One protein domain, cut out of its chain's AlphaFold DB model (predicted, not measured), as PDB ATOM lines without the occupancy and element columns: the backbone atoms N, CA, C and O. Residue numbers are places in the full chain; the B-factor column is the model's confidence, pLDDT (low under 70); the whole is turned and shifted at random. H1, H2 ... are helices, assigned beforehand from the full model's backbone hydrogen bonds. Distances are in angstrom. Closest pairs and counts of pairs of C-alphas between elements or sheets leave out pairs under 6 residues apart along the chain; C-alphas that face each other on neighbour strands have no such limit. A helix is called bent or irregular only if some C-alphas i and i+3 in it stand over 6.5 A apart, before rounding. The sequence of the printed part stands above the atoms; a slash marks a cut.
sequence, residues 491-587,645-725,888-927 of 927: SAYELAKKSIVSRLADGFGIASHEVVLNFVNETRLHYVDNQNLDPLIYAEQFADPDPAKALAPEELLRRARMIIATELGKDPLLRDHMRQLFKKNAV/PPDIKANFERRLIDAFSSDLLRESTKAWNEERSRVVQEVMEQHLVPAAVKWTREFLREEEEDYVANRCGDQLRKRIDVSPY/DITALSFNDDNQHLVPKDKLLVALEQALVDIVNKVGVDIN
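This is residues 491 to 587, 645 to 725 and 888 to 927 of the 927 residues of the protein "Transcription elongation factor spt6" of Lentinula edodes (UniProt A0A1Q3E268). One very long bent helix, H8, runs along most of a rod. Helices H1 to H7 cluster about its first arm and residues 689 to 696 of its second; H10 packs on residues 705 to 720 farther along, with little H9 on H10. The printed part has 218 residues with ten named helices, H1 to H10 in that order, and no named strand: all helix. It is extended, with a radius of gyration of the C-alphas of 27.5 A and spans of 90 by 41 by 34 A.

Start at H8, residues 667 to 720, assigned as one helix by its hydrogen bonds but bent, with C-alphas 686 and 689 7.2 A apart; its arms H8a, residues 667 to 686, and H8b, residues 689 to 720, stand at a shallow tilt of 31 degrees. Look next at H5, residues 553 to 569, which touches H8a at a steep tilt of 53 degrees, the same way; their closest C-alphas, Ala 565 and Val 683, are 4.8 A apart. H7, residues 646 to 660, touches residues 676 to 684 of H8a at 49 degrees, a steep tilt, opposite ways, closest at C-alphas 657 and 677, 5.9 A. H4, residues 535 to 542, touches H5 about perpendicular at 83 degrees, C-alphas 539 and 553 being closest at 5.3 A. H2, residues 501 to 506, touches H5 closest at C-alphas 505 and 560, 4.5 A; H1, residues 492 to 498, does at C-alphas 493 and 563, 6.0 A. H3, residues 512 to 520, touches H7, with C-alphas 518 and 659 closest at 5.2 A. H6, residues 572 to 585, touches H8b, closest at C-alphas 579 and 692, 5.3 A. H10, residues 904 to 922, touches H8b at a tilt of 36 degrees, only just steep, the same way, with C-alphas 713 and 911 closest at 4.6 A. H9, residues 888 to 891, touches H10, closest at C-alphas 890 and 908, 6.8 A. Every O i to N i+4 pair is within hydrogen-bond range in H1, H2, H3, H5, H6, H7, H8a, H8b and H10, and 2 of 4 in H4; H9 is too short for such a pair.

Find C-alpha 667 at (70.536, 53.766, 88.694); H8a runs 28.7 A from there. H8b runs 46.3 A to C-alpha 720 at (7.913, 97.791, 90.223). H10 measures 26.7 A, H5 23.6 A and H7 21.0 A. H1 begins at C-alpha 492, (41.585, 50.822, 76.367).

The C-alphas of Pro 547 and Tyr 725 are farthest apart, 92.4 A. Residues 588 to 644 and 726 to 887 are not printed; the gaps are 7.2 A and 24.7 A between C-alphas. The links H3 to H4 and H9 to H10 are long. Mean pLDDT of the printed part is 92.3; no printed residue is under 70.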
ATOM      1  N   SER A 491      36.815  50.031  77.249       84.00
ATOM      2  CA  SER A 491      37.851  51.063  77.202       84.00
ATOM      3  C   SER A 491      39.248  50.455  77.028       84.00
ATOM      4  O   SER A 491      39.514  49.329  77.455       84.00
ATOM      5  N   ALA A 492      40.178  51.223  76.449       86.25
ATOM      6  CA  ALA A 492      41.585  50.822  76.367       86.25
ATOM      7  C   ALA A 492      42.177  50.536  77.763       86.25
ATOM      8  O   ALA A 492      42.946  49.588  77.925       86.25
ATOM      9  N   TYR A 493      41.742  51.294  78.777       89.06
ATOM     10  CA  TYR A 493      42.029  51.042  80.188       89.06
ATOM     11  C   TYR A 493      41.558  49.650  80.641       89.06
ATOM     12  O   TYR A 493      42.360  48.893  81.176       89.06
ATOM     13  N   GLU A 494      40.305  49.261  80.386       86.06
ATOM     14  CA  GLU A 494      39.792  47.930  80.760       86.06
ATOM     15  C   GLU A 494      40.536  46.789  80.062       86.06
ATOM     16  O   GLU A 494      40.847  45.782  80.699       86.06
ATOM     17  N   LEU A 495      40.850  46.945  78.772       88.44
ATOM     18  CA  LEU A 495      41.638  45.962  78.024       88.44
ATOM     19  C   LEU A 495      43.051  45.819  78.610       88.44
ATOM     20  O   LEU A 495      43.541  44.702  78.768       88.44
ATOM     21  N   ALA A 496      43.689  46.930  78.988       88.44
ATOM     22  CA  ALA A 496      45.007  46.916  79.618       88.44
ATOM     23  C   ALA A 496      44.964  46.339  81.047       88.44
ATOM     24  O   ALA A 496      45.766  45.459  81.364       88.44
ATOM     25  N   LYS A 497      44.006  46.758  81.884       88.88
ATOM     26  CA  LYS A 497      43.857  46.325  83.287       88.88
ATOM     27  C   LYS A 497      43.495  44.839  83.414       88.88
ATOM     28  O   LYS A 497      43.915  44.191  84.368       88.88
ATOM     29  N   LYS A 498      42.778  44.271  82.434       88.31
ATOM     30  CA  LYS A 498      42.491  42.823  82.355       88.31
ATOM     31  C   LYS A 498      43.628  41.994  81.754       88.31
ATOM     32  O   LYS A 498      43.611  40.770  81.866       88.31
ATOM     33  N   SER A 499      44.607  42.636  81.120       89.25
ATOM     34  CA  SER A 499      45.795  41.969  80.586       89.25
ATOM     35  C   SER A 499      46.884  41.791  81.652       89.25
ATOM     36  O   SER A 499      46.847  42.390  82.729       89.25
ATOM     37  N   ILE A 500      47.918  41.017  81.316       88.69
ATOM     38  CA  ILE A 500      49.115  40.844  82.152       88.69
ATOM     39  C   ILE A 500      49.825  42.173  82.487       88.69
ATOM     40  O   ILE A 500      50.506  42.256  83.510       88.69
ATOM     41  N   VAL A 501      49.592  43.236  81.703       90.56
ATOM     42  CA  VAL A 501      50.157  44.578  81.917       90.56
ATOM     43  C   VAL A 501      49.741  45.197  83.256       90.56
ATOM     44  O   VAL A 501      50.516  45.976  83.804       90.56
ATOM     45  N   SER A 502      48.605  44.822  83.865       90.88
ATOM     46  CA  SER A 502      48.303  45.326  85.218       90.88
ATOM     47  C   SER A 502      49.377  44.926  86.236       90.88
ATOM     48  O   SER A 502      49.692  45.728  87.103       90.88
ATOM     49  N   ARG A 503      50.014  43.754  86.091       91.31
ATOM     50  CA  ARG A 503      51.115  43.329  86.979       91.31
ATOM     51  C   ARG A 503      52.422  44.081  86.719       91.31
ATOM     52  O   ARG A 503      53.264  44.185  87.607       91.31
ATOM     53  N   LEU A 504      52.592  44.612  85.508       92.56
ATOM     54  CA  LEU A 504      53.680  45.532  85.178       92.56
ATOM     55  C   LEU A 504      53.418  46.926  85.776       92.56
ATOM     56  O   LEU A 504      54.353  47.551  86.268       92.56
ATOM     57  N   ALA A 505      52.157  47.377  85.805       93.44
ATOM     58  CA  ALA A 505      51.750  48.595  86.509       93.44
ATOM     59  C   ALA A 505      51.967  48.475  88.029       93.44
ATOM     60  O   ALA A 505      52.589  49.356  88.615       93.44
ATOM     61  N   ASP A 506      51.589  47.348  88.648       92.69
ATOM     62  CA  ASP A 506      51.896  47.054  90.062       92.69
ATOM     63  C   ASP A 506      53.419  47.135  90.344       92.69
ATOM     64  O   ASP A 506      53.859  47.542  91.420       92.69
ATOM     65  N   GLY A 507      54.247  46.825  89.337       91.31
ATOM     66  CA  GLY A 507      55.707  46.941  89.374       91.31
ATOM     67  C   GLY A 507      56.259  48.351  89.624       91.31
ATOM     68  O   GLY A 507      57.404  48.461  90.067       91.31
ATOM     69  N   PHE A 508      55.466  49.414  89.423       93.31
ATOM     70  CA  PHE A 508      55.854  50.793  89.755       93.31
ATOM     71  C   PHE A 508      56.029  51.022  91.268       93.31
ATOM     72  O   PHE A 508      56.687  51.999  91.645       93.31
ATOM     73  N   GLY A 509      55.518  50.123  92.118       91.88
ATOM     74  CA  GLY A 509      55.910  50.010  93.529       91.88
ATOM     75  C   GLY A 509      55.147  50.879  94.530       91.88
ATOM     76  O   GLY A 509      55.572  50.978  95.673       91.88
ATOM     77  N   ILE A 510      54.068  51.541  94.122       94.19
ATOM     78  CA  ILE A 510      53.150  52.276  95.006       94.19
ATOM     79  C   ILE A 510      51.796  52.376  94.296       94.19
ATOM     80  O   ILE A 510      51.758  52.550  93.075       94.19
ATOM     81  N   ALA A 511      50.689  52.220  95.020       94.62
ATOM     82  CA  ALA A 511      49.358  52.259  94.428       94.62
ATOM     83  C   ALA A 511      48.877  53.700  94.194       94.62
ATOM     84  O   ALA A 511      49.207  54.621  94.938       94.62
ATOM     85  N   SER A 512      48.025  53.891  93.186       95.31
ATOM     86  CA  SER A 512      47.540  55.208  92.746       95.31
ATOM     87  C   SER A 512      46.950  56.060  93.886       95.31
ATOM     88  O   SER A 512      47.244  57.245  93.986       95.31
ATOM     89  N   HIS A 513      46.197  55.451  94.808       94.44
ATOM     90  CA  HIS A 513      45.628  56.139  95.976       94.44
ATOM     91  C   HIS A 513      46.679  56.533  97.033       94.44
ATOM     92  O   HIS A 513      46.571  57.590  97.644       94.44
ATOM     93  N   GLU A 514      47.738  55.741  97.217       95.25
ATOM     94  CA  GLU A 514      48.838  56.052  98.143       95.25
ATOM     95  C   GLU A 514      49.663  57.261  97.661       95.25
ATOM     96  O   GLU A 514      50.112  58.078  98.466       95.25
ATOM     97  N   VAL A 515      49.816  57.415  96.338       95.88
ATOM     98  CA  VAL A 515      50.423  58.610  95.721       95.88
ATOM     99  C   VAL A 515      49.573  59.856  95.992       95.88
ATOM    100  O   VAL A 515      50.125  60.911  96.308       95.88
ATOM    101  N   VAL A 516      48.242  59.743  95.924       96.25
ATOM    102  CA  VAL A 516      47.336  60.854  96.257       96.25
ATOM    103  C   VAL A 516      47.395  61.188  97.747       96.25
ATOM    104  O   VAL A 516      47.535  62.360  98.087       96.25
ATOM    105  N   LEU A 517      47.407  60.197  98.643       94.69
ATOM    106  CA  LEU A 517      47.559  60.440 100.084       94.69
ATOM    107  C   LEU A 517      48.876  61.154 100.423       94.69
ATOM    108  O   LEU A 517      48.856  62.093 101.222       94.69
ATOM    109  N   ASN A 518      49.989  60.790  99.775       94.88
ATOM    110  CA  ASN A 518      51.262  61.516  99.876       94.88
ATOM    111  C   ASN A 518      51.158  62.975  99.379       94.88
ATOM    112  O   ASN A 518      51.775  63.873  99.952       94.88
ATOM    113  N   PHE A 519      50.402  63.219  98.303       94.88
ATOM    114  CA  PHE A 519      50.235  64.545  97.699       94.88
ATOM    115  C   PHE A 519      49.343  65.483  98.535       94.88
ATOM    116  O   PHE A 519      49.663  66.669  98.679       94.88
ATOM    117  N   VAL A 520      48.239  64.952  99.072       92.31
ATOM    118  CA  VAL A 520      47.221  65.685  99.846       92.31
ATOM    119  C   VAL A 520      47.729  66.022 101.249       92.31
ATOM    120  O   VAL A 520      47.618  67.167 101.678       92.31
ATOM    121  N   ASN A 521      48.362  65.069 101.944       88.62
ATOM    122  CA  ASN A 521      48.881  65.274 103.305       88.62
ATOM    123  C   ASN A 521      50.200  66.072 103.357       88.62
ATOM    124  O   ASN A 521      50.775  66.234 104.435       88.62
ATOM    125  N   GLU A 522      50.723  66.510 102.205       83.62
ATOM    126  CA  GLU A 522      52.017  67.202 102.025       83.62
ATOM    127  C   GLU A 522      53.222  66.487 102.677       83.62
ATOM    128  O   GLU A 522      54.278  67.075 102.916       83.62
ATOM    129  N   THR A 523      53.062  65.199 102.984       82.50
ATOM    130  CA  THR A 523      53.980  64.396 103.792       82.50
ATOM    131  C   THR A 523      54.018  62.966 103.273       82.50
ATOM    132  O   THR A 523      53.021  62.409 102.818       82.50
ATOM    133  N   ARG A 524      55.206  62.356 103.323       83.25
ATOM    134  CA  ARG A 524      55.446  61.025 102.766       83.25
ATOM    135  C   ARG A 524      55.003  59.931 103.739       83.25
ATOM    136  O   ARG A 524      55.806  59.437 104.526       83.25
ATOM    137  N   LEU A 525      53.720  59.584 103.680       86.75
ATOM    138  CA  LEU A 525      53.107  58.500 104.450       86.75
ATOM    139  C   LEU A 525      53.460  57.126 103.858       86.75
ATOM    140  O   LEU A 525      53.820  56.204 104.590       86.75
ATOM    141  N   HIS A 526      53.411  57.014 102.530       90.44
ATOM    142  CA  HIS A 526      53.665  55.788 101.778       90.44
ATOM    143  C   HIS A 526      55.007  55.860 101.034       90.44
ATOM    144  O   HIS A 526      55.367  56.873 100.420       90.44
ATOM    145  N   TYR A 527      55.756  54.760 101.080       90.75
ATOM    146  CA  TYR A 527      57.064  54.620 100.441       90.75
ATOM    147  C   TYR A 527      56.983  53.660  99.258       90.75
ATOM    148  O   TYR A 527      56.163  52.752  99.234       90.75
ATOM    149  N   VAL A 528      57.851  53.880  98.275       91.25
ATOM    150  CA  VAL A 528      57.830  53.151  97.006       91.25
ATOM    151  C   VAL A 528      58.678  51.883  97.114       91.25
ATOM    152  O   VAL A 528      59.874  51.961  97.411       91.25
ATOM    153  N   ASP A 529      58.112  50.727  96.786       89.94
ATOM    154  CA  ASP A 529      58.853  49.477  96.627       89.94
ATOM    155  C   ASP A 529      59.671  49.506  95.326       89.94
ATOM    156  O   ASP A 529      59.162  49.549  94.207       89.94
ATOM    157  N   ASN A 530      60.997  49.549  95.464       85.69
ATOM    158  CA  ASN A 530      61.905  49.762  94.338       85.69
ATOM    159  C   ASN A 530      62.343  48.434  93.704       85.69
ATOM    160  O   ASN A 530      63.017  47.627  94.351       85.69
ATOM    161  N   GLN A 531      62.062  48.252  92.411       87.81
ATOM    162  CA  GLN A 531      62.561  47.107  91.648       87.81
ATOM    163  C   GLN A 531      64.095  47.125  91.515       87.81
ATOM    164  O   GLN A 531      64.731  48.174  91.367       87.81
ATOM    165  N   ASN A 532      64.699  45.934  91.516       85.62
ATOM    166  CA  ASN A 532      66.147  45.762  91.328       85.62
ATOM    167  C   ASN A 532      66.575  45.711  89.845       85.62
ATOM    168  O   ASN A 532      67.769  45.620  89.576       85.62
ATOM    169  N   LEU A 533      65.623  45.744  88.909       90.69
ATOM    170  CA  LEU A 533      65.845  45.737  87.459       90.69
ATOM    171  C   LEU A 533      65.335  47.040  86.840       90.69
ATOM    172  O   LEU A 533      64.395  47.649  87.358       90.69
ATOM    173  N   ASP A 534      65.932  47.439  85.721       91.81
ATOM    174  CA  ASP A 534      65.491  48.592  84.936       91.81
ATOM    175  C   ASP A 534      64.113  48.354  84.287       91.81
ATOM    176  O   ASP A 534      63.786  47.205  83.966       91.81
ATOM    177  N   PRO A 535      63.302  49.409  84.053       92.19
ATOM    178  CA  PRO A 535      61.910  49.268  83.615       92.19
ATOM    179  C   PRO A 535      61.712  48.404  82.366       92.19
ATOM    180  O   PRO A 535      60.778  47.608  82.324       92.19
ATOM    181  N   LEU A 536      62.597  48.514  81.367       92.94
ATOM    182  CA  LEU A 536      62.507  47.750  80.113       92.94
ATOM    183  C   LEU A 536      62.750  46.247  80.334       92.94
ATOM    184  O   LEU A 536      61.931  45.427  79.930       92.94
ATOM    185  N   ILE A 537      63.819  45.893  81.056       92.44
ATOM    186  CA  ILE A 537      64.188  44.500  81.384       92.44
ATOM    187  C   ILE A 537      63.161  43.869  82.341       92.44
ATOM    188  O   ILE A 537      62.940  42.655  82.351       92.44
ATOM    189  N   TYR A 538      62.507  44.691  83.165       92.00
ATOM    190  CA  TYR A 538      61.364  44.263  83.959       92.00
ATOM    191  C   TYR A 538      60.131  44.018  83.068       92.00
ATOM    192  O   TYR A 538      59.515  42.962  83.174       92.00
ATOM    193  N   ALA A 539      59.813  44.923  82.136       92.06
ATOM    194  CA  ALA A 539      58.671  44.810  81.223       92.06
ATOM    195  C   ALA A 539      58.742  43.614  80.256       92.06
ATOM    196  O   ALA A 539      57.707  43.007  79.984       92.06
ATOM    197  N   GLU A 540      59.937  43.219  79.801       91.38
ATOM    198  CA  GLU A 540      60.159  41.997  79.002       91.38
ATOM    199  C   GLU A 540      59.549  40.736  79.645       91.38
ATOM    200  O   GLU A 540      59.075  39.843  78.944       91.38
ATOM    201  N   GLN A 541      59.489  40.675  80.981       90.62
ATOM    202  CA  GLN A 541      58.960  39.531  81.739       90.62
ATOM    203  C   GLN A 541      57.424  39.428  81.698       90.62
ATOM    204  O   GLN A 541      56.863  38.427  82.146       90.62
ATOM    205  N   PHE A 542      56.745  40.445  81.157       88.62
ATOM    206  CA  PHE A 542      55.287  40.536  81.034       88.62
ATOM    207  C   PHE A 542      54.817  40.500  79.568       88.62
ATOM    208  O   PHE A 542      53.653  40.792  79.290       88.62
ATOM    209  N   ALA A 543      55.695  40.134  78.627       86.75
ATOM    210  CA  ALA A 543      55.303  39.840  77.252       86.75
ATOM    211  C   ALA A 543      54.386  38.601  77.178       86.75
ATOM    212  O   ALA A 543      54.513  37.663  77.969       86.75
ATOM    213  N   ASP A 544      53.453  38.590  76.221       83.00
ATOM    214  CA  ASP A 544      52.581  37.435  75.976       83.00
ATOM    215  C   ASP A 544      53.415  36.241  75.454       83.00
ATOM    216  O   ASP A 544      54.217  36.430  74.533       83.00
ATOM    217  N   PRO A 545      53.255  35.017  76.000       79.31
ATOM    218  CA  PRO A 545      53.912  33.817  75.477       79.31
ATOM    219  C   PRO A 545      53.581  33.486  74.011       79.31
ATOM    220  O   PRO A 545      54.318  32.723  73.386       79.31
ATOM    221  N   ASP A 546      52.482  34.015  73.465       81.69
ATOM    222  CA  ASP A 546      52.156  33.932  72.043       81.69
ATOM    223  C   ASP A 546      52.889  35.039  71.248       81.69
ATOM    224  O   ASP A 546      52.542  36.219  71.373       81.69
ATOM    225  N   PRO A 547      53.853  34.704  70.365       76.00
ATOM    226  CA  PRO A 547      54.591  35.697  69.585       76.00
ATOM    227  C   PRO A 547      53.725  36.460  68.565       76.00
ATOM    228  O   PRO A 547      54.186  37.464  68.032       76.00
ATOM    229  N   ALA A 548      52.485  36.028  68.294       76.25
ATOM    230  CA  ALA A 548      51.520  36.802  67.508       76.25
ATOM    231  C   ALA A 548      50.789  37.886  68.331       76.25
ATOM    232  O   ALA A 548      50.104  38.730  67.755       76.25
ATOM    233  N   LYS A 549      50.919  37.863  69.666       77.50
ATOM    234  CA  LYS A 549      50.335  38.840  70.608       77.50
ATOM    235  C   LYS A 549      51.380  39.605  71.424       77.50
ATOM    236  O   LYS A 549      51.045  40.633  72.010       77.50
ATOM    237  N   ALA A 550      52.619  39.119  71.472       81.25
ATOM    238  CA  ALA A 550      53.728  39.759  72.167       81.25
ATOM    239  C   ALA A 550      53.923  41.215  71.702       81.25
ATOM    240  O   ALA A 550      54.067  41.500  70.513       81.25
ATOM    241  N   LEU A 551      53.936  42.136  72.664       85.56
ATOM    242  CA  LEU A 551      54.166  43.565  72.449       85.56
ATOM    243  C   LEU A 551      55.609  43.919  72.816       85.56
ATOM    244  O   LEU A 551      56.215  43.268  73.667       85.56
ATOM    245  N   ALA A 552      56.142  44.978  72.209       91.38
ATOM    246  CA  ALA A 552      57.456  45.505  72.567       91.38
ATOM    247  C   ALA A 552      57.475  46.019  74.030       91.38
ATOM    248  O   ALA A 552      56.456  46.556  74.484       91.38
ATOM    249  N   PRO A 553      58.595  45.906  74.773       90.69
ATOM    250  CA  PRO A 553      58.683  46.338  76.174       90.69
ATOM    251  C   PRO A 553      58.287  47.804  76.402       90.69
ATOM    252  O   PRO A 553      57.654  48.130  77.404       90.69
ATOM    253  N   GLU A 554      58.577  48.684  75.445       93.50
ATOM    254  CA  GLU A 554      58.214  50.105  75.464       93.50
ATOM    255  C   GLU A 554      56.692  50.319  75.396       93.50
ATOM    256  O   GLU A 554      56.157  51.240  76.015       93.50
ATOM    257  N   GLU A 555      55.983  49.461  74.657       92.25
ATOM    258  CA  GLU A 555      54.521  49.476  74.522       92.25
ATOM    259  C   GLU A 555      53.842  48.829  75.740       92.25
ATOM    260  O   GLU A 555      52.799  49.309  76.190       92.25
ATOM    261  N   LEU A 556      54.457  47.799  76.334       92.62
ATOM    262  CA  LEU A 556      54.032  47.252  77.628       92.62
ATOM    263  C   LEU A 556      54.157  48.318  78.733       92.62
ATOM    264  O   LEU A 556      53.192  48.544  79.465       92.62
ATOM    265  N   LEU A 557      55.284  49.040  78.802       93.56
ATOM    266  CA  LEU A 557      55.461  50.174  79.719       93.56
ATOM    267  C   LEU A 557      54.477  51.313  79.431       93.56
ATOM    268  O   LEU A 557      53.874  51.826  80.369       93.56
ATOM    269  N   ARG A 558      54.248  51.686  78.162       94.81
ATOM    270  CA  ARG A 558      53.241  52.699  77.793       94.81
ATOM    271  C   ARG A 558      51.848  52.321  78.306       94.81
ATOM    272  O   ARG A 558      51.162  53.164  78.873       94.81
ATOM    273  N   ARG A 559      51.434  51.060  78.157       94.44
ATOM    274  CA  ARG A 559      50.139  50.577  78.669       94.44
ATOM    275  C   ARG A 559      50.097  50.505  80.197       94.44
ATOM    276  O   ARG A 559      49.049  50.779  80.771       94.44
ATOM    277  N   ALA A 560      51.213  50.189  80.857       95.31
ATOM    278  CA  ALA A 560      51.315  50.238  82.315       95.31
ATOM    279  C   ALA A 560      51.200  51.677  82.845       95.31
ATOM    280  O   ALA A 560      50.438  51.919  83.780       95.31
ATOM    281  N   ARG A 561      51.866  52.646  82.198       95.75
ATOM    282  CA  ARG A 561      51.705  54.073  82.509       95.75
ATOM    283  C   ARG A 561      50.273  54.545  82.278       95.75
ATOM    284  O   ARG A 561      49.706  55.130  83.189       95.75
ATOM    285  N   MET A 562      49.647  54.186  81.153       95.50
ATOM    286  CA  MET A 562      48.239  54.499  80.863       95.50
ATOM    287  C   MET A 562      47.273  53.989  81.949       95.50
ATOM    288  O   MET A 562      46.317  54.689  82.277       95.50
ATOM    289  N   ILE A 563      47.506  52.800  82.528       95.44
ATOM    290  CA  ILE A 563      46.710  52.283  83.659       95.44
ATOM    291  C   ILE A 563      46.814  53.229  84.863       95.44
ATOM    292  O   ILE A 563      45.792  53.721  85.337       95.44
ATOM    293  N   ILE A 564      48.036  53.520  85.320       96.69
ATOM    294  CA  ILE A 564      48.277  54.360  86.506       96.69
ATOM    295  C   ILE A 564      47.812  55.799  86.249       96.69
ATOM    296  O   ILE A 564      47.200  56.420  87.115       96.69
ATOM    297  N   ALA A 565      48.037  56.318  85.041       97.12
ATOM    298  CA  ALA A 565      47.610  57.650  84.645       97.12
ATOM    299  C   ALA A 565      46.082  57.778  84.633       97.12
ATOM    300  O   ALA A 565      45.554  58.757  85.156       97.12
ATOM    301  N   THR A 566      45.372  56.762  84.131       95.31
ATOM    302  CA  THR A 566      43.902  56.719  84.176       95.31
ATOM    303  C   THR A 566      43.392  56.658  85.614       95.31
ATOM    304  O   THR A 566      42.415  57.327  85.934       95.31
ATOM    305  N   GLU A 567      44.036  55.886  86.492       95.56
ATOM    306  CA  GLU A 567      43.625  55.764  87.896       95.56
ATOM    307  C   GLU A 567      43.851  57.055  88.694       95.56
ATOM    308  O   GLU A 567      42.938  57.496  89.389       95.56
ATOM    309  N   LEU A 568      45.019  57.693  88.558       97.00
ATOM    310  CA  LEU A 568      45.315  58.997  89.169       97.00
ATOM    311  C   LEU A 568      44.434  60.110  88.577       97.00
ATOM    312  O   LEU A 568      43.869  60.919  89.305       97.00
ATOM    313  N   GLY A 569      44.258  60.131  87.254       95.94
ATOM    314  CA  GLY A 569      43.418  61.098  86.541       95.94
ATOM    315  C   GLY A 569      41.908  60.947  86.783       95.94
ATOM    316  O   GLY A 569      41.123  61.816  86.391       95.94
ATOM    317  N   LYS A 570      41.497  59.852  87.429       95.06
ATOM    318  CA  LYS A 570      40.129  59.587  87.897       95.06
ATOM    319  C   LYS A 570      40.011  59.590  89.420       95.06
ATOM    320  O   LYS A 570      38.942  59.268  89.926       95.06
ATOM    321  N   ASP A 571      41.067  59.940  90.153       97.38
ATOM    322  CA  ASP A 571      40.983  60.053  91.605       97.38
ATOM    323  C   ASP A 571      40.168  61.299  92.019       97.38
ATOM    324  O   ASP A 571      40.455  62.396  91.524       97.38
ATOM    325  N   PRO A 572      39.173  61.174  92.921       96.31
ATOM    326  CA  PRO A 572      38.290  62.290  93.252       96.31
ATOM    327  C   PRO A 572      38.996  63.425  94.004       96.31
ATOM    328  O   PRO A 572      38.735  64.595  93.728       96.31
ATOM    329  N   LEU A 573      39.927  63.104  94.908       96.44
ATOM    330  CA  LEU A 573      40.650  64.101  95.703       96.44
ATOM    331  C   LEU A 573      41.665  64.853  94.835       96.44
ATOM    332  O   LEU A 573      41.782  66.077  94.925       96.44
ATOM    333  N   LEU A 574      42.367  64.145  93.942       96.38
ATOM    334  CA  LEU A 574      43.325  64.773  93.027       96.38
ATOM    335  C   LEU A 574      42.628  65.668  91.984       96.38
ATOM    336  O   LEU A 574      43.148  66.736  91.642       96.38
ATOM    337  N   ARG A 575      41.433  65.275  91.518       96.62
ATOM    338  CA  ARG A 575      40.567  66.126  90.686       96.62
ATOM    339  C   ARG A 575      40.075  67.359  91.432       96.62
ATOM    340  O   ARG A 575      40.134  68.448  90.862       96.62
ATOM    341  N   ASP A 576      39.645  67.221  92.684       95.81
ATOM    342  CA  ASP A 576      39.186  68.358  93.485       95.81
ATOM    343  C   ASP A 576      40.303  69.386  93.705       95.81
ATOM    344  O   ASP A 576      40.137  70.562  93.375       95.81
ATOM    345  N   HIS A 577      41.497  68.931  94.099       95.62
ATOM    346  CA  HIS A 577      42.686  69.783  94.186       95.62
ATOM    347  C   HIS A 577      43.001  70.509  92.865       95.62
ATOM    348  O   HIS A 577      43.418  71.669  92.895       95.62
ATOM    349  N   MET A 578      42.780  69.877  91.705       96.94
ATOM    350  CA  MET A 578      42.937  70.544  90.407       96.94
ATOM    351  C   MET A 578      41.821  71.567  90.134       96.94
ATOM    352  O   MET A 578      42.123  72.679  89.699       96.94
ATOM    353  N   ARG A 579      40.550  71.247  90.429       96.00
ATOM    354  CA  ARG A 579      39.417  72.190  90.318       96.00
ATOM    355  C   ARG A 579      39.644  73.425  91.204       96.00
ATOM    356  O   ARG A 579      39.516  74.548  90.720       96.00
ATOM    357  N   GLN A 580      40.100  73.245  92.447       94.44
ATOM    358  CA  GLN A 580      40.497  74.341  93.344       94.44
ATOM    359  C   GLN A 580      41.673  75.170  92.792       94.44
ATOM    360  O   GLN A 580      41.639  76.403  92.835       94.44
ATOM    361  N   LEU A 581      42.709  74.516  92.247       96.06
ATOM    362  CA  LEU A 581      43.871  75.202  91.671       96.06
ATOM    363  C   LEU A 581      43.474  76.075  90.474       96.06
ATOM    364  O   LEU A 581      43.913  77.225  90.389       96.06
ATOM    365  N   PHE A 582      42.613  75.559  89.594       97.25
ATOM    366  CA  PHE A 582      42.027  76.321  88.493       97.25
ATOM    367  C   PHE A 582      41.166  77.481  89.005       97.25
ATOM    368  O   PHE A 582      41.428  78.614  88.608       97.25
ATOM    369  N   LYS A 583      40.234  77.241  89.944       93.62
ATOM    370  CA  LYS A 583      39.320  78.267  90.496       93.62
ATOM    371  C   LYS A 583      40.037  79.517  91.029       93.62
ATOM    372  O   LYS A 583      39.458  80.596  91.012       93.62
ATOM    373  N   LYS A 584      41.285  79.374  91.485       93.50
ATOM    374  CA  LYS A 584      42.099  80.468  92.034       93.50
ATOM    375  C   LYS A 584      43.155  81.040  91.076       93.50
ATOM    376  O   LYS A 584      43.556  82.186  91.239       93.50
ATOM    377  N   ASN A 585      43.673  80.257  90.124       96.44
ATOM    378  CA  ASN A 585      44.877  80.641  89.362       96.44
ATOM    379  C   ASN A 585      44.725  80.537  87.838       96.44
ATOM    380  O   ASN A 585      45.681  80.841  87.126       96.44
ATOM    381  N   ALA A 586      43.585  80.076  87.316       97.00
ATOM    382  CA  ALA A 586      43.384  79.980  85.876       97.00
ATOM    383  C   ALA A 586      43.307  81.365  85.214       97.00
ATOM    384  O   ALA A 586      42.821  82.343  85.792       97.00
ATOM    385  N   VAL A 587      43.756  81.423  83.963       97.44
ATOM    386  CA  VAL A 587      43.628  82.592  83.095       97.44
ATOM    387  C   VAL A 587      42.863  82.237  81.825       97.44
ATOM    388  O   VAL A 587      42.953  81.110  81.332       97.44
ATOM    389  N   PRO A 645      48.875  79.331  84.564       96.31
ATOM    390  CA  PRO A 645      50.211  79.868  84.325       96.31
ATOM    391  C   PRO A 645      51.295  78.784  84.471       96.31
ATOM    392  O   PRO A 645      51.162  77.900  85.327       96.31
ATOM    393  N   PRO A 646      52.382  78.836  83.676       95.31
ATOM    394  CA  PRO A 646      53.342  77.737  83.564       95.31
ATOM    395  C   PRO A 646      54.006  77.387  84.899       95.31
ATOM    396  O   PRO A 646      54.131  76.207  85.220       95.31
ATOM    397  N   ASP A 647      54.342  78.384  85.721       95.94
ATOM    398  CA  ASP A 647      54.929  78.165  87.049       95.94
ATOM    399  C   ASP A 647      53.966  77.433  87.995       95.94
ATOM    400  O   ASP A 647      54.384  76.591  88.788       95.94
ATOM    401  N   ILE A 648      52.662  77.710  87.892       95.94
ATOM    402  CA  ILE A 648      51.620  77.080  88.711       95.94
ATOM    403  C   ILE A 648      51.407  75.622  88.275       95.94
ATOM    404  O   ILE A 648      51.404  74.738  89.135       95.94
ATOM    405  N   LYS A 649      51.333  75.350  86.958       95.62
ATOM    406  CA  LYS A 649      51.310  73.978  86.404       95.62
ATOM    407  C   LYS A 649      52.545  73.190  86.864       95.62
ATOM    408  O   LYS A 649      52.402  72.131  87.474       95.62
ATOM    409  N   ALA A 650      53.742  73.747  86.666       96.31
ATOM    410  CA  ALA A 650      55.009  73.099  87.011       96.31
ATOM    411  C   ALA A 650      55.192  72.876  88.526       96.31
ATOM    412  O   ALA A 650      55.862  71.929  88.939       96.31
ATOM    413  N   ASN A 651      54.608  73.725  89.378       96.56
ATOM    414  CA  ASN A 651      54.624  73.535  90.831       96.56
ATOM    415  C   ASN A 651      53.701  72.391  91.285       96.56
ATOM    416  O   ASN A 651      54.082  71.643  92.188       96.56
ATOM    417  N   PHE A 652      52.532  72.219  90.657       96.19
ATOM    418  CA  PHE A 652      51.656  71.067  90.909       96.19
ATOM    419  C   PHE A 652      52.297  69.764  90.406       96.19
ATOM    420  O   PHE A 652      52.372  68.789  91.152       96.19
ATOM    421  N   GLU A 653      52.837  69.775  89.183       96.06
ATOM    422  CA  GLU A 653      53.579  68.647  88.603       96.06
ATOM    423  C   GLU A 653      54.725  68.197  89.500       96.06
ATOM    424  O   GLU A 653      54.833  67.010  89.793       96.06
ATOM    425  N   ARG A 654      55.539  69.135  90.000       95.75
ATOM    426  CA  ARG A 654      56.648  68.810  90.902       95.75
ATOM    427  C   ARG A 654      56.160  68.127  92.176       95.75
ATOM    428  O   ARG A 654      56.655  67.056  92.485       95.75
ATOM    429  N   ARG A 655      55.134  68.667  92.848       95.62
ATOM    430  CA  ARG A 655      54.538  68.037  94.044       95.62
ATOM    431  C   ARG A 655      54.045  66.611  93.782       95.62
ATOM    432  O   ARG A 655      54.221  65.744  94.632       95.62
ATOM    433  N   LEU A 656      53.421  66.363  92.629       95.75
ATOM    434  CA  LEU A 656      52.898  65.039  92.279       95.75
ATOM    435  C   LEU A 656      54.019  64.064  91.867       95.75
ATOM    436  O   LEU A 656      53.964  62.884  92.209       95.75
ATOM    437  N   ILE A 657      55.079  64.562  91.221       95.75
ATOM    438  CA  ILE A 657      56.324  63.818  90.985       95.75
ATOM    439  C   ILE A 657      57.004  63.474  92.317       95.75
ATOM    440  O   ILE A 657      57.396  62.324  92.493       95.75
ATOM    441  N   ASP A 658      57.111  64.410  93.259       93.88
ATOM    442  CA  ASP A 658      57.731  64.209  94.577       93.88
ATOM    443  C   ASP A 658      56.952  63.173  95.416       93.88
ATOM    444  O   ASP A 658      57.549  62.278  96.017       93.88
ATOM    445  N   ALA A 659      55.612  63.217  95.386       94.25
ATOM    446  CA  ALA A 659      54.740  62.238  96.047       94.25
ATOM    447  C   ALA A 659      54.902  60.799  95.506       94.25
ATOM    448  O   ALA A 659      54.746  59.830  96.256       94.25
ATOM    449  N   PHE A 660      55.239  60.659  94.216       94.44
ATOM    450  CA  PHE A 660      55.383  59.377  93.514       94.44
ATOM    451  C   PHE A 660      56.840  58.865  93.462       94.44
ATOM    452  O   PHE A 660      57.079  57.659  93.425       94.44
ATOM    453  N   SER A 661      57.840  59.750  93.458       91.81
ATOM    454  CA  SER A 661      59.240  59.410  93.142       91.81
ATOM    455  C   SER A 661      60.026  58.912  94.350       91.81
ATOM    456  O   SER A 661      59.876  59.412  95.458       91.81
ATOM    457  N   SER A 662      60.902  57.930  94.142       89.44
ATOM    458  CA  SER A 662      61.721  57.315  95.195       89.44
ATOM    459  C   SER A 662      63.032  58.076  95.428       89.44
ATOM    460  O   SER A 662      63.748  58.374  94.472       89.44
ATOM    461  N   ASP A 663      63.391  58.303  96.695       86.94
ATOM    462  CA  ASP A 663      64.588  59.062  97.109       86.94
ATOM    463  C   ASP A 663      65.911  58.271  96.972       86.94
ATOM    464  O   ASP A 663      66.996  58.778  97.273       86.94
ATOM    465  N   LEU A 664      65.855  57.000  96.554       87.00
ATOM    466  CA  LEU A 664      67.034  56.132  96.485       87.00
ATOM    467  C   LEU A 664      67.912  56.451  95.265       87.00
ATOM    468  O   LEU A 664      67.503  56.317  94.117       87.00
ATOM    469  N   LEU A 665      69.188  56.758  95.505       84.06
ATOM    470  CA  LEU A 665      70.164  57.166  94.480       84.06
ATOM    471  C   LEU A 665      70.659  56.035  93.540       84.06
ATOM    472  O   LEU A 665      71.726  56.165  92.933       84.06
ATOM    473  N   ARG A 666      69.925  54.920  93.416       87.75
ATOM    474  CA  ARG A 666      70.274  53.797  92.521       87.75
ATOM    475  C   ARG A 666      69.969  54.139  91.061       87.75
ATOM    476  O   ARG A 666      69.043  54.890  90.777       87.75
ATOM    477  N   GLU A 667      70.715  53.545  90.135       87.31
ATOM    478  CA  GLU A 667      70.536  53.766  88.694       87.31
ATOM    479  C   GLU A 667      69.167  53.269  88.199       87.31
ATOM    480  O   GLU A 667      68.416  54.059  87.633       87.31
ATOM    481  N   SER A 668      68.758  52.050  88.578       87.81
ATOM    482  CA  SER A 668      67.406  51.549  88.289       87.81
ATOM    483  C   SER A 668      66.304  52.418  88.906       87.81
ATOM    484  O   SER A 668      65.290  52.679  88.264       87.81
ATOM    485  N   THR A 669      66.500  52.943  90.124       89.12
ATOM    486  CA  THR A 669      65.539  53.872  90.743       89.12
ATOM    487  C   THR A 669      65.380  55.159  89.930       89.12
ATOM    488  O   THR A 669      64.257  55.646  89.819       89.12
ATOM    489  N   LYS A 670      66.450  55.689  89.319       91.50
ATOM    490  CA  LYS A 670      66.351  56.851  88.418       91.50
ATOM    491  C   LYS A 670      65.524  56.518  87.179       91.50
ATOM    492  O   LYS A 670      64.569  57.235  86.909       91.50
ATOM    493  N   ALA A 671      65.806  55.398  86.510       93.19
ATOM    494  CA  ALA A 671      65.034  54.954  85.349       93.19
ATOM    495  C   ALA A 671      63.539  54.756  85.685       93.19
ATOM    496  O   ALA A 671      62.662  55.183  84.935       93.19
ATOM    497  N   TRP A 672      63.223  54.195  86.859       94.38
ATOM    498  CA  TRP A 672      61.843  54.110  87.346       94.38
ATOM    499  C   TRP A 672      61.236  55.478  87.702       94.38
ATOM    500  O   TRP A 672      60.063  55.702  87.420       94.38
ATOM    501  N   ASN A 673      61.993  56.421  88.272       94.44
ATOM    502  CA  ASN A 673      61.514  57.792  88.499       94.44
ATOM    503  C   ASN A 673      61.266  58.547  87.175       94.44
ATOM    504  O   ASN A 673      60.343  59.353  87.101       94.44
ATOM    505  N   GLU A 674      62.016  58.257  86.110       94.50
ATOM    506  CA  GLU A 674      61.770  58.801  84.767       94.50
ATOM    507  C   GLU A 674      60.492  58.234  84.124       94.50
ATOM    508  O   GLU A 674      59.790  58.967  83.427       94.50
ATOM    509  N   GLU A 675      60.148  56.961  84.367       94.94
ATOM    510  CA  GLU A 675      58.826  56.415  84.010       94.94
ATOM    511  C   GLU A 675      57.709  57.066  84.844       94.94
ATOM    512  O   GLU A 675      56.693  57.470  84.282       94.94
ATOM    513  N   ARG A 676      57.896  57.234  86.164       95.62
ATOM    514  CA  ARG A 676      56.923  57.898  87.064       95.62
ATOM    515  C   ARG A 676      56.670  59.357  86.675       95.62
ATOM    516  O   ARG A 676      55.522  59.787  86.641       95.62
ATOM    517  N   SER A 677      57.714  60.097  86.305       96.50
ATOM    518  CA  SER A 677      57.599  61.464  85.782       96.50
ATOM    519  C   SER A 677      56.760  61.513  84.497       96.50
ATOM    520  O   SER A 677      55.865  62.348  84.367       96.50
ATOM    521  N   ARG A 678      56.952  60.545  83.588       96.69
ATOM    522  CA  ARG A 678      56.123  60.399  82.380       96.69
ATOM    523  C   ARG A 678      54.672  60.007  82.685       96.69
ATOM    524  O   ARG A 678      53.783  60.495  81.998       96.69
ATOM    525  N   VAL A 679      54.401  59.224  83.737       97.56
ATOM    526  CA  VAL A 679      53.018  59.024  84.224       97.56
ATOM    527  C   VAL A 679      52.409  60.355  84.662       97.56
ATOM    528  O   VAL A 679      51.287  60.645  84.269       97.56
ATOM    529  N   VAL A 680      53.120  61.190  85.431       97.44
ATOM    530  CA  VAL A 680      52.577  62.488  85.885       97.44
ATOM    531  C   VAL A 680      52.280  63.424  84.708       97.44
ATOM    532  O   VAL A 680      51.248  64.091  84.710       97.44
ATOM    533  N   GLN A 681      53.115  63.421  83.666       96.69
ATOM    534  CA  GLN A 681      52.836  64.140  82.416       96.69
ATOM    535  C   GLN A 681      51.560  63.613  81.732       96.69
ATOM    536  O   GLN A 681      50.668  64.396  81.412       96.69
ATOM    537  N   GLU A 682      51.421  62.289  81.589       96.94
ATOM    538  CA  GLU A 682      50.215  61.654  81.034       96.94
ATOM    539  C   GLU A 682      48.952  61.981  81.873       96.94
ATOM    540  O   GLU A 682      47.924  62.348  81.304       96.94
ATOM    541  N   VAL A 683      49.036  61.967  83.212       97.69
ATOM    542  CA  VAL A 683      47.958  62.372  84.145       97.69
ATOM    543  C   VAL A 683      47.522  63.820  83.925       97.69
ATOM    544  O   VAL A 683      46.325  64.108  83.837       97.69
ATOM    545  N   MET A 684      48.484  64.740  83.861       97.19
ATOM    546  CA  MET A 684      48.206  66.166  83.732       97.19
ATOM    547  C   MET A 684      47.558  66.484  82.391       97.19
ATOM    548  O   MET A 684      46.535  67.165  82.356       97.19
ATOM    549  N   GLU A 685      48.127  65.983  81.295       95.62
ATOM    550  CA  GLU A 685      47.749  66.393  79.942       95.62
ATOM    551  C   GLU A 685      46.529  65.643  79.398       95.62
ATOM    552  O   GLU A 685      45.756  66.229  78.642       95.62
ATOM    553  N   GLN A 686      46.308  64.387  79.804       95.44
ATOM    554  CA  GLN A 686      45.205  63.562  79.286       95.44
ATOM    555  C   GLN A 686      43.979  63.522  80.208       95.44
ATOM    556  O   GLN A 686      42.894  63.149  79.755       95.44
ATOM    557  N   HIS A 687      44.118  63.897  81.488       95.31
ATOM    558  CA  HIS A 687      43.038  63.765  82.472       95.31
ATOM    559  C   HIS A 687      42.782  65.034  83.294       95.31
ATOM    560  O   HIS A 687      41.716  65.634  83.149       95.31
ATOM    561  N   LEU A 688      43.728  65.471  84.137       96.69
ATOM    562  CA  LEU A 688      43.452  66.521  85.129       96.69
ATOM    563  C   LEU A 688      43.224  67.902  84.498       96.69
ATOM    564  O   LEU A 688      42.242  68.564  84.835       96.69
ATOM    565  N   VAL A 689      44.083  68.336  83.567       97.06
ATOM    566  CA  VAL A 689      43.916  69.636  82.894       97.06
ATOM    567  C   VAL A 689      42.661  69.657  82.007       97.06
ATOM    568  O   VAL A 689      41.872  70.584  82.176       97.06
ATOM    569  N   PRO A 690      42.385  68.664  81.131       96.50
ATOM    570  CA  PRO A 690      41.147  68.646  80.346       96.50
ATOM    571  C   PRO A 690      39.867  68.682  81.197       96.50
ATOM    572  O   PRO A 690      38.948  69.441  80.885       96.50
ATOM    573  N   ALA A 691      39.813  67.912  82.292       95.06
ATOM    574  CA  ALA A 691      38.659  67.895  83.191       95.06
ATOM    575  C   ALA A 691      38.459  69.249  83.894       95.06
ATOM    576  O   ALA A 691      37.354  69.795  83.888       95.06
ATOM    577  N   ALA A 692      39.532  69.831  84.440       96.25
ATOM    578  CA  ALA A 692      39.463  71.118  85.126       96.25
ATOM    579  C   ALA A 692      39.185  72.292  84.171       96.25
ATOM    580  O   ALA A 692      38.469  73.215  84.553       96.25
ATOM    581  N   VAL A 693      39.656  72.246  82.918       97.31
ATOM    582  CA  VAL A 693      39.290  73.220  81.873       97.31
ATOM    583  C   VAL A 693      37.799  73.137  81.538       97.31
ATOM    584  O   VAL A 693      37.141  74.178  81.503       97.31
ATOM    585  N   LYS A 694      37.242  71.926  81.354       96.00
ATOM    586  CA  LYS A 694      35.796  71.742  81.125       96.00
ATOM    587  C   LYS A 694      34.981  72.316  82.289       96.00
ATOM    588  O   LYS A 694      34.069  73.101  82.059       96.00
ATOM    589  N   TRP A 695      35.341  71.963  83.525       95.75
ATOM    590  CA  TRP A 695      34.664  72.453  84.729       95.75
ATOM    591  C   TRP A 695      34.783  73.980  84.888       95.75
ATOM    592  O   TRP A 695      33.780  74.645  85.119       95.75
ATOM    593  N   THR A 696      35.969  74.563  84.673       96.44
ATOM    594  CA  THR A 696      36.186  76.021  84.804       96.44
ATOM    595  C   THR A 696      35.374  76.811  83.776       96.44
ATOM    596  O   THR A 696      34.852  77.876  84.096       96.44
ATOM    597  N   ARG A 697      35.240  76.289  82.548       96.06
ATOM    598  CA  ARG A 697      34.401  76.882  81.497       96.06
ATOM    599  C   ARG A 697      32.922  76.901  81.888       96.06
ATOM    600  O   ARG A 697      32.247  77.882  81.598       96.06
ATOM    601  N   GLU A 698      32.434  75.843  82.527       94.81
ATOM    602  CA  GLU A 698      31.036  75.761  82.961       94.81
ATOM    603  C   GLU A 698      30.777  76.651  84.184       94.81
ATOM    604  O   GLU A 698      29.857  77.459  84.164       94.81
ATOM    605  N   PHE A 699      31.664  76.616  85.185       94.19
ATOM    606  CA  PHE A 699      31.623  77.499  86.357       94.19
ATOM    607  C   PHE A 699      31.602  78.995  85.977       94.19
ATOM    608  O   PHE A 699      30.837  79.770  86.547       94.19
ATOM    609  N   LEU A 700      32.407  79.403  84.986       95.25
ATOM    610  CA  LEU A 700      32.402  80.777  84.468       95.25
ATOM    611  C   LEU A 700      31.109  81.148  83.733       95.25
ATOM    612  O   LEU A 700      30.691  82.301  83.815       95.25
ATOM    613  N   ARG A 701      30.481  80.203  83.018       95.00
ATOM    614  CA  ARG A 701      29.169  80.432  82.398       95.00
ATOM    615  C   ARG A 701      28.106  80.608  83.477       95.00
ATOM    616  O   ARG A 701      27.394  81.603  83.447       95.00
ATOM    617  N   GLU A 702      28.026  79.670  84.420       92.38
ATOM    618  CA  GLU A 702      26.977  79.651  85.440       92.38
ATOM    619  C   GLU A 702      26.966  80.949  86.262       92.38
ATOM    620  O   GLU A 702      25.911  81.559  86.415       92.38
ATOM    621  N   GLU A 703      28.131  81.415  86.727       91.38
ATOM    622  CA  GLU A 703      28.217  82.617  87.568       91.38
ATOM    623  C   GLU A 703      28.064  83.937  86.776       91.38
ATOM    624  O   GLU A 703      27.558  84.907  87.343       91.38
ATOM    625  N   GLU A 704      28.427  84.016  85.481       93.38
ATOM    626  CA  GLU A 704      28.077  85.194  84.655       93.38
ATOM    627  C   GLU A 704      26.589  85.208  84.259       93.38
ATOM    628  O   GLU A 704      25.967  86.271  84.282       93.38
ATOM    629  N   GLU A 705      25.983  84.057  83.942       93.75
ATOM    630  CA  GLU A 705      24.534  83.950  83.711       93.75
ATOM    631  C   GLU A 705      23.744  84.380  84.948       93.75
ATOM    632  O   GLU A 705      22.840  85.207  84.838       93.75
ATOM    633  N   ASP A 706      24.108  83.857  86.125       90.50
ATOM    634  CA  ASP A 706      23.497  84.232  87.400       90.50
ATOM    635  C   ASP A 706      23.676  85.736  87.660       90.50
ATOM    636  O   ASP A 706      22.725  86.412  88.056       90.50
ATOM    637  N   TYR A 707      24.863  86.299  87.406       91.56
ATOM    638  CA  TYR A 707      25.112  87.736  87.561       91.56
ATOM    639  C   TYR A 707      24.223  88.591  86.640       91.56
ATOM    640  O   TYR A 707      23.615  89.563  87.099       91.56
ATOM    641  N   VAL A 708      24.103  88.236  85.356       93.75
ATOM    642  CA  VAL A 708      23.268  88.980  84.398       93.75
ATOM    643  C   VAL A 708      21.776  88.803  84.705       93.75
ATOM    644  O   VAL A 708      21.045  89.794  84.663       93.75
ATOM    645  N   ALA A 709      21.328  87.602  85.088       93.56
ATOM    646  CA  ALA A 709      19.945  87.331  85.492       93.56
ATOM    647  C   ALA A 709      19.542  88.153  86.727       93.56
ATOM    648  O   ALA A 709      18.560  88.896  86.679       93.56
ATOM    649  N   ASN A 710      20.341  88.101  87.800       91.12
ATOM    650  CA  ASN A 710      20.112  88.894  89.013       91.12
ATOM    651  C   ASN A 710      20.102  90.400  88.707       91.12
ATOM    652  O   ASN A 710      19.242  91.125  89.204       91.12
ATOM    653  N   ARG A 711      20.988  90.876  87.821       93.12
ATOM    654  CA  ARG A 711      21.001  92.277  87.371       93.12
ATOM    655  C   ARG A 711      19.736  92.669  86.594       93.12
ATOM    656  O   ARG A 711      19.316  93.819  86.703       93.12
ATOM    657  N   CYS A 712      19.110  91.763  85.841       94.56
ATOM    658  CA  CYS A 712      17.794  92.008  85.238       94.56
ATOM    659  C   CYS A 712      16.691  92.069  86.309       94.56
ATOM    660  O   CYS A 712      15.890  93.006  86.295       94.56
ATOM    661  N   GLY A 713      16.714  91.153  87.287       94.62
ATOM    662  CA  GLY A 713      15.846  91.183  88.471       94.62
ATOM    663  C   GLY A 713      15.929  92.516  89.225       94.62
ATOM    664  O   GLY A 713      14.908  93.160  89.448       94.62
ATOM    665  N   ASP A 714      17.137  93.009  89.508       93.56
ATOM    666  CA  ASP A 714      17.399  94.318  90.130       93.56
ATOM    667  C   ASP A 714      16.849  95.513  89.338       93.56
ATOM    668  O   ASP A 714      16.574  96.570  89.913       93.56
ATOM    669  N   GLN A 715      16.756  95.411  88.010       94.75
ATOM    670  CA  GLN A 715      16.204  96.475  87.171       94.75
ATOM    671  C   GLN A 715      14.677  96.398  87.132       94.75
ATOM    672  O   GLN A 715      14.039  97.436  87.313       94.75
ATOM    673  N   LEU A 716      14.084  95.202  87.019       94.94
ATOM    674  CA  LEU A 716      12.642  95.016  87.214       94.94
ATOM    675  C   LEU A 716      12.215  95.533  88.594       94.94
ATOM    676  O   LEU A 716      11.301  96.350  88.679       94.94
ATOM    677  N   ARG A 717      12.944  95.165  89.658       95.12
ATOM    678  CA  ARG A 717      12.699  95.584  91.049       95.12
ATOM    679  C   ARG A 717      12.602  97.107  91.199       95.12
ATOM    680  O   ARG A 717      11.745  97.581  91.932       95.12
ATOM    681  N   LYS A 718      13.414  97.883  90.469       94.19
ATOM    682  CA  LYS A 718      13.351  99.364  90.447       94.19
ATOM    683  C   LYS A 718      12.176  99.928  89.643       94.19
ATOM    684  O   LYS A 718      11.803 101.072  89.879       94.19
ATOM    685  N   ARG A 719      11.627  99.175  88.683       93.38
ATOM    686  CA  ARG A 719      10.443  99.576  87.902       93.38
ATOM    687  C   ARG A 719       9.129  99.257  88.625       93.38
ATOM    688  O   ARG A 719       8.166  99.994  88.439       93.38
ATOM    689  N   ILE A 720       9.102  98.210  89.456       94.94
ATOM    690  CA  ILE A 720       7.913  97.791  90.223       94.94
ATOM    691  C   ILE A 720       7.870  98.307  91.669       94.94
ATOM    692  O   ILE A 720       6.777  98.462  92.204       94.94
ATOM    693  N   ASP A 721       9.007  98.611  92.313       94.50
ATOM    694  CA  ASP A 721       9.041  99.227  93.655       94.50
ATOM    695  C   ASP A 721       8.786 100.750  93.577       94.50
ATOM    696  O   ASP A 721       9.588 101.583  94.004       94.50
ATOM    697  N   VAL A 722       7.666 101.102  92.937       91.12
ATOM    698  CA  VAL A 722       7.238 102.456  92.571       91.12
ATOM    699  C   VAL A 722       5.760 102.603  92.940       91.12
ATOM    700  O   VAL A 722       4.944 101.742  92.620       91.12
ATOM    701  N   SER A 723       5.401 103.691  93.624       90.62
ATOM    702  CA  SER A 723       4.010 103.961  94.007       90.62
ATOM    703  C   SER A 723       3.129 104.318  92.797       90.62
ATOM    704  O   SER A 723       3.661 104.802  91.793       90.62
ATOM    705  N   PRO A 724       1.788 104.225  92.922       91.62
ATOM    706  CA  PRO A 724       0.858 104.904  92.017       91.62
ATOM    707  C   PRO A 724       1.264 106.367  91.770       91.62
ATOM    708  O   PRO A 724       1.837 107.018  92.658       91.62
ATOM    709  N   TYR A 725       0.976 106.903  90.581       91.50
ATOM    710  CA  TYR A 725       1.316 108.287  90.251       91.50
ATOM    711  C   TYR A 725       0.564 109.265  91.162       91.50
ATOM    712  O   TYR A 725      -0.661 109.349  91.135       91.50
ATOM    713  N   ASP A 888       5.887  86.488  78.964       86.88
ATOM    714  CA  ASP A 888       6.336  87.467  77.972       86.88
ATOM    715  C   ASP A 888       7.110  88.632  78.616       86.88
ATOM    716  O   ASP A 888       7.719  89.437  77.911       86.88
ATOM    717  N   ILE A 889       7.197  88.679  79.955       90.38
ATOM    718  CA  ILE A 889       8.062  89.607  80.695       90.38
ATOM    719  C   ILE A 889       9.530  89.487  80.251       90.38
ATOM    720  O   ILE A 889      10.262  90.471  80.264       90.38
ATOM    721  N   THR A 890       9.954  88.312  79.768       89.56
ATOM    722  CA  THR A 890      11.298  88.085  79.200       89.56
ATOM    723  C   THR A 890      11.578  88.833  77.891       89.56
ATOM    724  O   THR A 890      12.748  88.987  77.534       89.56
ATOM    725  N   ALA A 891      10.543  89.305  77.184       87.62
ATOM    726  CA  ALA A 891      10.672  90.115  75.971       87.62
ATOM    727  C   ALA A 891      10.889  91.614  76.264       87.62
ATOM    728  O   ALA A 891      11.257  92.367  75.362       87.62
ATOM    729  N   LEU A 892      10.680  92.054  77.509       90.12
ATOM    730  CA  LEU A 892      10.961  93.419  77.955       90.12
ATOM    731  C   LEU A 892      12.455  93.594  78.212       90.12
ATOM    732  O   LEU A 892      13.104  92.713  78.773       90.12
ATOM    733  N   SER A 893      13.005  94.746  77.832       88.44
ATOM    734  CA  SER A 893      14.439  95.000  77.965       88.44
ATOM    735  C   SER A 893      14.772  95.600  79.330       88.44
ATOM    736  O   SER A 893      14.476  96.764  79.601       88.44
ATOM    737  N   PHE A 894      15.393  94.804  80.203       88.81
ATOM    738  CA  PHE A 894      15.912  95.230  81.508       88.81
ATOM    739  C   PHE A 894      17.424  95.509  81.479       88.81
ATOM    740  O   PHE A 894      17.939  96.235  82.333       88.81
ATOM    741  N   ASN A 895      18.140  94.915  80.518       85.56
ATOM    742  CA  ASN A 895      19.591  95.013  80.353       85.56
ATOM    743  C   ASN A 895      19.964  94.823  78.870       85.56
ATOM    744  O   ASN A 895      20.497  93.778  78.491       85.56
ATOM    745  N   ASP A 896      19.633  95.827  78.059       76.62
ATOM    746  CA  ASP A 896      19.607  95.843  76.586       76.62
ATOM    747  C   ASP A 896      20.789  95.116  75.924       76.62
ATOM    748  O   ASP A 896      20.590  94.233  75.086       76.62
ATOM    749  N   ASP A 897      22.020  95.417  76.346       83.31
ATOM    750  CA  ASP A 897      23.220  94.829  75.742       83.31
ATOM    751  C   ASP A 897      23.329  93.311  76.004       83.31
ATOM    752  O   ASP A 897      23.788  92.556  75.142       83.31
ATOM    753  N   ASN A 898      22.936  92.853  77.202       89.44
ATOM    754  CA  ASN A 898      23.392  91.583  77.789       89.44
ATOM    755  C   ASN A 898      22.284  90.547  78.031       89.44
ATOM    756  O   ASN A 898      22.583  89.360  78.129       89.44
ATOM    757  N   GLN A 899      21.021  90.960  78.167       91.94
ATOM    758  CA  GLN A 899      19.918  90.079  78.588       91.94
ATOM    759  C   GLN A 899      19.741  88.862  77.668       91.94
ATOM    760  O   GLN A 899      19.458  87.763  78.136       91.94
ATOM    761  N   HIS A 900      19.979  89.043  76.367       90.56
ATOM    762  CA  HIS A 900      19.869  88.000  75.346       90.56
ATOM    763  C   HIS A 900      20.952  86.900  75.429       90.56
ATOM    764  O   HIS A 900      20.942  85.980  74.613       90.56
ATOM    765  N   LEU A 901      21.913  87.015  76.353       91.56
ATOM    766  CA  LEU A 901      22.985  86.036  76.574       91.56
ATOM    767  C   LEU A 901      22.613  84.953  77.601       91.56
ATOM    768  O   LEU A 901      23.354  83.986  77.745       91.56
ATOM    769  N   VAL A 902      21.508  85.129  78.332       92.94
ATOM    770  CA  VAL A 902      21.089  84.258  79.442       92.94
ATOM    771  C   VAL A 902      19.941  83.340  78.995       92.94
ATOM    772  O   VAL A 902      19.038  83.811  78.297       92.94
ATOM    773  N   PRO A 903      19.911  82.056  79.408       92.69
ATOM    774  CA  PRO A 903      18.750  81.189  79.212       92.69
ATOM    775  C   PRO A 903      17.460  81.805  79.775       92.69
ATOM    776  O   PRO A 903      17.460  82.365  80.877       92.69
ATOM    777  N   LYS A 904      16.345  81.677  79.041       91.38
ATOM    778  CA  LYS A 904      15.057  82.287  79.425       91.38
ATOM    779  C   LYS A 904      14.594  81.867  80.818       91.38
ATOM    780  O   LYS A 904      14.060  82.698  81.541       91.38
ATOM    781  N   ASP A 905      14.845  80.624  81.209       90.06
ATOM    782  CA  ASP A 905      14.350  80.059  82.468       90.06
ATOM    783  C   ASP A 905      15.105  80.637  83.677       90.06
ATOM    784  O   ASP A 905      14.487  81.048  84.658       90.06
ATOM    785  N   LYS A 906      16.434  80.812  83.567       90.50
ATOM    786  CA  LYS A 906      17.230  81.567  84.557       90.50
ATOM    787  C   LYS A 906      16.765  83.019  84.675       90.50
ATOM    788  O   LYS A 906      16.696  83.555  85.781       90.50
ATOM    789  N   LEU A 907      16.447  83.658  83.546       92.69
ATOM    790  CA  LEU A 907      15.925  85.024  83.537       92.69
ATOM    791  C   LEU A 907      14.543  85.101  84.209       92.69
ATOM    792  O   LEU A 907      14.339  85.979  85.042       92.69
ATOM    793  N   LEU A 908      13.629  84.170  83.909       92.19
ATOM    794  CA  LEU A 908      12.311  84.079  84.547       92.19
ATOM    795  C   LEU A 908      12.431  83.955  86.067       92.19
ATOM    796  O   LEU A 908      11.832  84.763  86.768       92.19
ATOM    797  N   VAL A 909      13.259  83.039  86.577       90.94
ATOM    798  CA  VAL A 909      13.465  82.851  88.027       90.94
ATOM    799  C   VAL A 909      13.966  84.134  88.712       90.94
ATOM    800  O   VAL A 909      13.520  84.460  89.812       90.94
ATOM    801  N   ALA A 910      14.856  84.904  88.078       92.69
ATOM    802  CA  ALA A 910      15.349  86.163  88.647       92.69
ATOM    803  C   ALA A 910      14.308  87.304  88.607       92.69
ATOM    804  O   ALA A 910      14.258  88.133  89.519       92.69
ATOM    805  N   LEU A 911      13.463  87.353  87.571       94.44
ATOM    806  CA  LEU A 911      12.361  88.318  87.471       94.44
ATOM    807  C   LEU A 911      11.209  87.956  88.430       94.44
ATOM    808  O   LEU A 911      10.647  88.838  89.080       94.44
ATOM    809  N   GLU A 912      10.913  86.665  88.589       93.44
ATOM    810  CA  GLU A 912       9.937  86.133  89.542       93.44
ATOM    811  C   GLU A 912      10.321  86.477  90.986       93.44
ATOM    812  O   GLU A 912       9.484  86.990  91.725       93.44
ATOM    813  N   GLN A 913      11.586  86.292  91.385       93.38
ATOM    814  CA  GLN A 913      12.063  86.688  92.720       93.38
ATOM    815  C   GLN A 913      11.827  88.181  93.001       93.38
ATOM    816  O   GLN A 913      11.392  88.537  94.097       93.38
ATOM    817  N   ALA A 914      12.044  89.053  92.008       94.94
ATOM    818  CA  ALA A 914      11.777  90.484  92.137       94.94
ATOM    819  C   ALA A 914      10.273  90.799  92.267       94.94
ATOM    820  O   ALA A 914       9.900  91.636  93.093       94.94
ATOM    821  N   LEU A 915       9.406  90.119  91.504       95.56
ATOM    822  CA  LEU A 915       7.948  90.236  91.644       95.56
ATOM    823  C   LEU A 915       7.486  89.752  93.023       95.56
ATOM    824  O   LEU A 915       6.810  90.493  93.730       95.56
ATOM    825  N   VAL A 916       7.902  88.555  93.441       95.25
ATOM    826  CA  VAL A 916       7.590  87.952  94.747       95.25
ATOM    827  C   VAL A 916       7.968  88.886  95.900       95.25
ATOM    828  O   VAL A 916       7.144  89.120  96.787       95.25
ATOM    829  N   ASP A 917       9.176  89.455  95.869       94.75
ATOM    830  CA  ASP A 917       9.667  90.439  96.840       94.75
ATOM    831  C   ASP A 917       8.705  91.630  97.004       94.75
ATOM    832  O   ASP A 917       8.419  92.054  98.127       94.75
ATOM    833  N   ILE A 918       8.232  92.200  95.891       95.44
ATOM    834  CA  ILE A 918       7.491  93.468  95.888       95.44
ATOM    835  C   ILE A 918       5.979  93.261  96.025       95.44
ATOM    836  O   ILE A 918       5.344  94.025  96.751       95.44
ATOM    837  N   VAL A 919       5.405  92.193  95.466       95.44
ATOM    838  CA  VAL A 919       4.010  91.792  95.728       95.44
ATOM    839  C   VAL A 919       3.805  91.529  97.223       95.44
ATOM    840  O   VAL A 919       2.866  92.059  97.809       95.44
ATOM    841  N   ASN A 920       4.720  90.812  97.888       94.25
ATOM    842  CA  ASN A 920       4.631  90.594  99.339       94.25
ATOM    843  C   ASN A 920       4.910  91.866 100.165       94.25
ATOM    844  O   ASN A 920       4.412  91.991 101.283       94.25
ATOM    845  N   LYS A 921       5.682  92.825  99.633       92.31
ATOM    846  CA  LYS A 921       5.931  94.133 100.269       92.31
ATOM    847  C   LYS A 921       4.705  95.056 100.216       92.31
ATOM    848  O   LYS A 921       4.485  95.815 101.158       92.31
ATOM    849  N   VAL A 922       3.958  95.030  99.110       92.50
ATOM    850  CA  VAL A 922       2.762  95.861  98.882       92.50
ATOM    851  C   VAL A 922       1.512  95.220  99.495       92.50
ATOM    852  O   VAL A 922       0.695  95.921 100.088       92.50
ATOM    853  N   GLY A 923       1.398  93.894  99.406       91.69
ATOM    854  CA  GLY A 923       0.185  93.149  99.727       91.69
ATOM    855  C   GLY A 923      -0.790  93.082  98.547       91.69
ATOM    856  O   GLY A 923      -0.614  93.738  97.521       91.69
ATOM    857  N   VAL A 924      -1.828  92.262  98.705       92.62
ATOM    858  CA  VAL A 924      -2.886  92.024  97.712       92.62
ATOM    859  C   VAL A 924      -4.228  92.082  98.443       92.62
ATOM    860  O   VAL A 924      -4.353  91.494  99.520       92.62
ATOM    861  N   ASP A 925      -5.215  92.796  97.894       88.69
ATOM    862  CA  ASP A 925      -6.597  92.705  98.384       88.69
ATOM    863  C   ASP A 925      -7.252  91.431  97.822       88.69
ATOM    864  O   ASP A 925      -7.012  91.046  96.680       88.69
ATOM    865  N   ILE A 926      -8.033  90.752  98.654       90.81
ATOM    866  CA  ILE A 926      -8.611  89.423  98.388       90.81
ATOM    867  C   ILE A 926     -10.079  89.545  97.917       90.81
ATOM    868  O   ILE A 926     -10.688  88.547  97.529       90.81
ATOM    869  N   ASN A 927     -10.655  90.753  97.975       84.06
ATOM    870  CA  ASN A 927     -12.078  91.047  97.752       84.06
ATOM    871  C   ASN A 927     -12.382  91.586  96.346       84.06
ATOM    872  O   ASN A 927     -13.481  91.245  95.850       84.06
TER     873      ASN A 927